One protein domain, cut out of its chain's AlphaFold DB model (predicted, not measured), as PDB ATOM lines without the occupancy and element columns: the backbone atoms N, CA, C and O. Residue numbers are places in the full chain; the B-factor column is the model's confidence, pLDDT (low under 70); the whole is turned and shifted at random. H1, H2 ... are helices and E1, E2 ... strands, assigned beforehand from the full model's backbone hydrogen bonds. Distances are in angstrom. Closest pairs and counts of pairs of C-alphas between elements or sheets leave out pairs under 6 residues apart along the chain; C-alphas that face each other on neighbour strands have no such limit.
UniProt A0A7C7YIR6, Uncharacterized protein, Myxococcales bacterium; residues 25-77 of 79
ATOM      1  N   CYS A  25     184.347 155.686 233.664       96.75
ATOM      2  CA  CYS A  25     185.699 156.216 233.703       96.75
ATOM      3  C   CYS A  25     186.423 155.716 234.945       96.75
ATOM      4  O   CYS A  25     186.158 156.130 236.076       96.75
ATOM      5  N   SER A  26     187.394 154.845 234.704       96.94
ATOM      6  CA  SER A  26     188.252 154.299 235.738       96.94
ATOM      7  C   SER A  26     189.562 155.065 235.879       96.94
ATOM      8  O   SER A  26     190.089 155.609 234.905       96.94
ATOM      9  N   VAL A  27     190.162 154.998 237.063       96.69
ATOM     10  CA  VAL A  27     191.564 155.370 237.284       96.69
ATOM     11  C   VAL A  27     192.326 154.201 237.880       96.69
ATOM     12  O   VAL A  27     191.801 153.449 238.697       96.69
ATOM     13  N   GLN A  28     193.584 154.064 237.479       97.00
ATOM     14  CA  GLN A  28     194.485 153.061 238.021       97.00
ATOM     15  C   GLN A  28     195.503 153.742 238.935       97.00
ATOM     16  O   GLN A  28     196.190 154.675 238.513       97.00
ATOM     17  N   ILE A  29     195.599 153.274 240.177       96.38
ATOM     18  CA  ILE A  29     196.545 153.774 241.180       96.38
ATOM     19  C   ILE A  29     197.382 152.623 241.733       96.38
ATOM     20  O   ILE A  29     196.954 151.472 241.725       96.38
ATOM     21  N   ALA A  30     198.606 152.906 242.167       96.25
ATOM     22  CA  ALA A  30     199.465 151.894 242.770       96.25
ATOM     23  C   ALA A  30     199.104 151.702 244.246       96.25
ATOM     24  O   ALA A  30     198.965 152.687 244.958       96.25
ATOM     25  N   PHE A  31     199.024 150.448 244.695       96.75
ATOM     26  CA  PHE A  31     198.999 150.102 246.113       96.75
ATOM     27  C   PHE A  31     200.415 149.689 246.535       96.75
ATOM     28  O   PHE A  31     200.866 148.578 246.219       96.75
ATOM     29  N   ALA A  32     201.156 150.615 247.153       93.88
ATOM     30  CA  ALA A  32     202.579 150.436 247.468       93.88
ATOM     31  C   ALA A  32     202.803 149.369 248.550       93.88
ATOM     32  O   ALA A  32     201.871 149.019 249.267       93.88
ATOM     33  N   ALA A  33     204.022 148.822 248.634       89.31
ATOM     34  CA  ALA A  33     204.383 147.652 249.452       89.31
ATOM     35  C   ALA A  33     204.060 147.796 250.951       89.31
ATOM     36  O   ALA A  33     203.737 146.816 251.619       89.31
ATOM     37  N   ASP A  34     204.162 149.022 251.441       88.25
ATOM     38  CA  ASP A  34     204.044 149.466 252.826       88.25
ATOM     39  C   ASP A  34     202.851 150.405 253.048       88.25
ATOM     40  O   ASP A  34     202.637 150.863 254.166       88.25
ATOM     41  N   GLN A  35     202.062 150.668 252.000       93.81
ATOM     42  CA  GLN A  35     200.872 151.503 252.104       93.81
ATOM     43  C   GLN A  35     199.810 150.819 252.964       93.81
ATOM     44  O   GLN A  35     199.507 149.635 252.772       93.81
ATOM     45  N   ASP A  36     199.238 151.591 253.883       93.44
ATOM     46  CA  ASP A  36     198.145 151.148 254.735       93.44
ATOM     47  C   ASP A  36     196.830 151.038 253.944       93.44
ATOM     48  O   ASP A  36     196.565 151.806 253.013       93.44
ATOM     49  N   GLY A  37     195.988 150.069 254.308       93.38
ATOM     50  CA  GLY A  37     194.709 149.849 253.634       93.38
ATOM     51  C   GLY A  37     193.746 151.031 253.780       93.38
ATOM     52  O   GLY A  37     193.058 151.371 252.820       93.38
ATOM     53  N   ALA A  38     193.716 151.690 254.943       93.88
ATOM     54  CA  ALA A  38     192.847 152.840 255.177       93.88
ATOM     55  C   ALA A  38     193.320 154.073 254.396       93.88
ATOM     56  O   ALA A  38     192.494 154.807 253.859       93.88
ATOM     57  N   GLU A  39     194.635 154.265 254.253       95.56
ATOM     58  CA  GLU A  39     195.191 155.306 253.378       95.56
ATOM     59  C   GLU A  39     194.785 155.077 251.913       95.56
ATOM     60  O   GLU A  39     194.365 156.005 251.219       95.56
ATOM     61  N   ALA A  40     194.864 153.830 251.440       96.31
ATOM     62  CA  ALA A  40     194.421 153.465 250.098       96.31
ATOM     63  C   ALA A  40     192.907 153.692 249.905       96.31
ATOM     64  O   ALA A  40     192.489 154.172 248.848       96.31
ATOM     65  N   ALA A  41     192.091 153.399 250.922       96.38
ATOM     66  CA  ALA A  41     190.654 153.657 250.902       96.38
ATOM     67  C   ALA A  41     190.334 155.164 250.862       96.38
ATOM     68  O   ALA A  41     189.552 155.591 250.016       96.38
ATOM     69  N   ASP A  42     190.987 155.994 251.681       96.69
ATOM     70  CA  ASP A  42     190.821 157.458 251.632       96.69
ATOM     71  C   ASP A  42     191.182 158.019 250.247       96.69
ATOM     72  O   ASP A  42     190.449 158.821 249.660       96.69
ATOM     73  N   GLN A  43     192.274 157.524 249.657       96.25
ATOM     74  CA  GLN A  43     192.656 157.898 248.301       96.25
ATOM     75  C   GLN A  43     191.568 157.542 247.274       96.25
ATOM     76  O   GLN A  43     191.303 158.343 246.374       96.25
ATOM     77  N   ALA A  44     190.936 156.371 247.393       96.81
ATOM     78  CA  ALA A  44     189.826 155.980 246.528       96.81
ATOM     79  C   ALA A  44     188.581 156.852 246.747       96.81
ATOM     80  O   ALA A  44     188.016 157.334 245.765       96.81
ATOM     81  N   ALA A  45     188.206 157.141 247.997       96.81
ATOM     82  CA  ALA A  45     187.085 158.022 248.329       96.81
ATOM     83  C   ALA A  45     187.224 159.397 247.656       96.81
ATOM     84  O   ALA A  45     186.321 159.858 246.960       96.81
ATOM     85  N   ARG A  46     188.416 159.999 247.732       96.06
ATOM     86  CA  ARG A  46     188.715 161.288 247.083       96.06
ATOM     87  C   ARG A  46     188.642 161.240 245.556       96.06
ATOM     88  O   ARG A  46     188.414 162.265 244.911       96.06
ATOM     89  N   LEU A  47     188.883 160.077 244.950       96.00
ATOM     90  CA  LEU A  47     188.739 159.880 243.506       96.00
ATOM     91  C   LEU A  47     187.262 159.759 243.115       96.00
ATOM     92  O   LEU A  47     186.862 160.379 242.129       96.00
ATOM     93  N   PHE A  48     186.450 159.059 243.910       95.38
ATOM     94  CA  PHE A  48     184.996 159.020 243.731       95.38
ATOM     95  C   PHE A  48     184.378 160.420 243.855       95.38
ATOM     96  O   PHE A  48     183.656 160.851 242.957       95.38
ATOM     97  N   GLU A  49     184.765 161.202 244.867       94.56
ATOM     98  CA  GLU A  49     184.363 162.616 245.005       94.56
ATOM     99  C   GLU A  49     184.784 163.485 243.807       94.56
ATOM    100  O   GLU A  49     184.172 164.513 243.505       94.56
ATOM    101  N   ALA A  50     185.847 163.094 243.099       93.50
ATOM    102  CA  ALA A  50     186.302 163.771 241.894       93.50
ATOM    103  C   ALA A  50     185.551 163.346 240.615       93.50
ATOM    104  O   ALA A  50     185.861 163.897 239.554       93.50
ATOM    105  N   GLY A  51     184.592 162.416 240.703       93.12
ATOM    106  CA  GLY A  51     183.759 161.934 239.594       93.12
ATOM    107  C   GLY A  51     184.307 160.705 238.862       93.12
ATOM    108  O   GLY A  51     183.955 160.473 237.700       93.12
ATOM    109  N   VAL A  52     185.235 159.970 239.482       96.81
ATOM    110  CA  VAL A  52     185.702 158.666 238.991       96.81
ATOM    111  C   VAL A  52     184.638 157.620 239.291       96.81
ATOM    112  O   VAL A  52     184.128 157.587 240.401       96.81
ATOM    113  N   ASP A  53     184.354 156.734 238.341       96.25
ATOM    114  CA  ASP A  53     183.351 155.678 238.526       96.25
ATOM    115  C   ASP A  53     183.964 154.403 239.125       96.25
ATOM    116  O   ASP A  53     183.297 153.634 239.811       96.25
ATOM    117  N   MET A  54     185.251 154.156 238.858       96.69
ATOM    118  CA  MET A  54     185.951 152.951 239.306       96.69
ATOM    119  C   MET A  54     187.427 153.218 239.619       96.69
ATOM    120  O   MET A  54     188.169 153.769 238.805       96.69
ATOM    121  N   VAL A  55     187.890 152.751 240.777       97.31
ATOM    122  CA  VAL A  55     189.310 152.773 241.151       97.31
ATOM    123  C   VAL A  55     189.891 151.369 241.017       97.31
ATOM    124  O   VAL A  55     189.373 150.412 241.583       97.31
ATOM    125  N   ILE A  56     190.986 151.244 240.267       97.50
ATOM    126  CA  ILE A  56     191.718 149.992 240.068       97.50
ATOM    127  C   ILE A  56     193.050 150.085 240.812       97.50
ATOM    128  O   ILE A  56     193.934 150.863 240.440       97.50
ATOM    129  N   PHE A  57     193.229 149.258 241.839       97.19
ATOM    130  CA  PHE A  57     194.496 149.169 242.561       97.19
ATOM    131  C   PHE A  57     195.469 148.224 241.856       97.19
ATOM    132  O   PHE A  57     195.216 147.036 241.676       97.19
ATOM    133  N   THR A  58     196.637 148.748 241.497       96.69
ATOM    134  CA  THR A  58     197.780 147.949 241.053       96.69
ATOM    135  C   THR A  58     198.583 147.542 242.270       96.69
ATOM    136  O   THR A  58     199.366 148.341 242.790       96.69
ATOM    137  N   LEU A  59     198.404 146.302 242.717       95.88
ATOM    138  CA  LEU A  59     199.209 145.742 243.795       95.88
ATOM    139  C   LEU A  59     200.688 145.792 243.400       95.88
ATOM    140  O   LEU A  59     201.062 145.306 242.334       95.88
ATOM    141  N   ARG A  60     201.534 146.396 244.239       95.00
ATOM    142  CA  ARG A  60     202.995 146.357 244.086       95.00
ATOM    143  C   ARG A  60     203.582 145.253 244.966       95.00
ATOM    144  O   ARG A  60     202.971 144.844 245.951       95.00
ATOM    145  N   VAL A  61     204.768 144.774 244.582       92.94
ATOM    146  CA  VAL A  61     205.545 143.760 245.319       92.94
ATOM    147  C   VAL A  61     205.645 144.162 246.800       92.94
ATOM    148  O   VAL A  61     205.919 145.332 247.052       92.94
ATOM    149  N   PRO A  62     205.466 143.236 247.764       90.62
ATOM    150  CA  PRO A  62     205.315 141.789 247.589       90.62
ATOM    151  C   PRO A  62     203.852 141.383 247.347       90.62
ATOM    152  O   PRO A  62     202.977 141.710 248.144       90.62
ATOM    153  N   TYR A  63     203.588 140.650 246.257       93.12
ATOM    154  CA  TYR A  63     202.249 140.202 245.835       93.12
ATOM    155  C   TYR A  63     201.667 139.130 246.774       93.12
ATOM    156  O   TYR A  63     201.574 137.955 246.427       93.12
ATOM    157  N   ARG A  64     201.338 139.520 248.005       92.06
ATOM    158  CA  ARG A  64     200.837 138.626 249.048       92.06
ATOM    159  C   ARG A  64     199.323 138.762 249.188       92.06
ATOM    160  O   ARG A  64     198.786 139.859 249.067       92.06
ATOM    161  N   ALA A  65     198.650 137.644 249.454       93.56
ATOM    162  CA  ALA A  65     197.195 137.603 249.601       93.56
ATOM    163  C   ALA A  65     196.700 138.396 250.824       93.56
ATOM    164  O   ALA A  65     195.725 139.129 250.714       93.56
ATOM    165  N   ASP A  66     197.434 138.340 251.942       93.06
ATOM    166  CA  ASP A  66     197.127 139.087 253.175       93.06
ATOM    167  C   ASP A  66     196.992 140.604 252.944       93.06
ATOM    168  O   ASP A  66     196.181 141.272 253.584       93.06
ATOM    169  N   ARG A  67     197.737 141.152 251.979       93.44
ATOM    170  CA  ARG A  67     197.634 142.556 251.563       93.44
ATOM    171  C   ARG A  67     196.322 142.867 250.849       93.44
ATOM    172  O   ARG A  67     195.783 143.956 251.023       93.44
ATOM    173  N   VAL A  68     195.830 141.937 250.034       93.88
ATOM    174  CA  VAL A  68     194.540 142.082 249.346       93.88
ATOM    175  C   VAL A  68     193.407 142.018 250.365       93.88
ATOM    176  O   VAL A  68     192.511 142.852 250.303       93.88
ATOM    177  N   ASP A  69     193.495 141.117 251.345       94.12
ATOM    178  CA  ASP A  69     192.510 141.012 252.429       94.12
ATOM    179  C   ASP A  69     192.448 142.294 253.273       94.12
ATOM    180  O   ASP A  69     191.364 142.774 253.608       94.12
ATOM    181  N   ALA A  70     193.608 142.871 253.606       92.56
ATOM    182  CA  ALA A  70     193.681 144.123 254.354       92.56
ATOM    183  C   ALA A  70     193.065 145.295 253.574       92.56
ATOM    184  O   ALA A  70     192.281 146.063 254.132       92.56
ATOM    185  N   LEU A  71     193.376 145.403 252.277       95.25
ATOM    186  CA  LEU A  71     192.781 146.412 251.404       95.25
ATOM    187  C   LEU A  71     191.265 146.212 251.273       95.25
ATOM    188  O   LEU A  71     190.518 147.175 251.399       95.25
ATOM    189  N   ALA A  72     190.799 144.976 251.078       95.56
ATOM    190  CA  ALA A  72     189.376 144.664 250.964       95.56
ATOM    191  C   ALA A  72     188.592 145.125 252.202       95.56
ATOM    192  O   ALA A  72     187.601 145.837 252.057       95.56
ATOM    193  N   ARG A  73     189.081 144.817 253.412       96.06
ATOM    194  CA  ARG A  73     188.459 145.273 254.670       96.06
ATOM    195  C   ARG A  73     188.409 146.793 254.791       96.06
ATOM    196  O   ARG A  73     187.445 147.330 255.320       96.06
ATOM    197  N   ALA A  74     189.443 147.493 254.331       96.12
ATOM    198  CA  ALA A  74     189.448 148.951 254.359       96.12
ATOM    199  C   ALA A  74     188.434 149.551 253.369       96.12
ATOM    200  O   ALA A  74     187.794 150.553 253.678       96.12
ATOM    201  N   LEU A  75     188.258 148.926 252.202       95.94
ATOM    202  CA  LEU A  75     187.322 149.383 251.172       95.94
ATOM    203  C   LEU A  75     185.847 149.180 251.556       95.94
ATOM    204  O   LEU A  75     185.007 149.939 251.085       95.94
ATOM    205  N   GLU A  76     185.523 148.239 252.451       94.81
ATOM    206  CA  GLU A  76     184.162 148.080 253.004       94.81
ATOM    207  C   GLU A  76     183.641 149.355 253.697       94.81
ATOM    208  O   GLU A  76     182.436 149.518 253.853       94.81
ATOM    209  N   LEU A  77     184.530 150.267 254.104       88.94
ATOM    210  CA  LEU A  77     184.172 151.512 254.791       88.94
ATOM    211  C   LEU A  77     183.751 152.647 253.846       88.94
ATOM    212  O   LEU A  77     183.245 153.664 254.319       88.94
TER     213      LEU A  77
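AT A GLANCE: This is residues 25 to 77 of the 79 residues of an uncharacterized protein of Myxococcales bacterium (UniProt A0A7C7YIR6). Two short parallel strands, E1 and E2, lie side by side as a small ribbon, and two helices, H1 and H2, lie over the same face of it, leaving the other face bare. H1 packs on both strands, while H2 packs on the first part of H1, residues 37 to 41, and comes near E2. The printed part has 53 residues, with two named strands and two named helices in the order E1, H1, E2, H2; the sheet order is E1, E2, both parallel, and the class is mixed, helices and strands. It is compact, with a radius of gyration of the C-alphas of 10.7 A, and elongated in outline, spanning 30 by 20 by 14 A.

IN THESE COORDINATES: E1 is residues 26 to 31, 15.5 A from first to last C-alpha, and begins with C-alpha 26 at (188.252, 154.299, 235.738). H1, residues 37 to 49, is 18.6 A long, with C-alpha 37 at (194.709, 149.849, 253.634). E2 is residues 54 to 59 and is 15.7 A long. H2, residues 65 to 75, is 15.5 A long and ends with C-alpha 75 at (187.322, 149.383, 251.172).

HOW THE PARTS SIT: E1 and E2 are parallel neighbours, their directions 28 degrees apart. The C-alphas of Val 27 and Val 55 face each other at 5.2 A. N 29 and O 56 are within hydrogen-bond range at 2.9 A, and so are N 58 and O 29 at 2.8 A. E1, H1 and E2 form a strand-helix-strand unit, two parallel neighbour strands with a helix between them along the chain, and its crossover is right-handed. The closest C-alphas of H1 and E2 are those of Ala 44 and Val 55, 6.3 A apart; those of E1 and H1 are Phe 31 and Ala 40, 6.9 A apart. H1 touches H2 with its residues 37 to 41 alone; the closest C-alphas are those of Gly 37 and Leu 71, 4.5 A apart. The two helices run the same way at a steep tilt of 45 degrees. E2 and H2 are near each other, with 5 pairs of C-alphas within 10 A. E1 and H2 are apart. In H1 and H2 every O i to N i+4 pair is within hydrogen-bond range.

THE WHOLE: The two C-alphas farthest apart are those of Gly 51 and Pro 62, at 30.6 A. The first and last printed C-alphas, Cys 25 and Leu 77, are 21.7 A apart. The printed part has no cut, and the links E1 to H1, H1 to E2 and E2 to H2 are tight. The mean pLDDT of the printed part is 94.9, and no printed residue of this model is under 70.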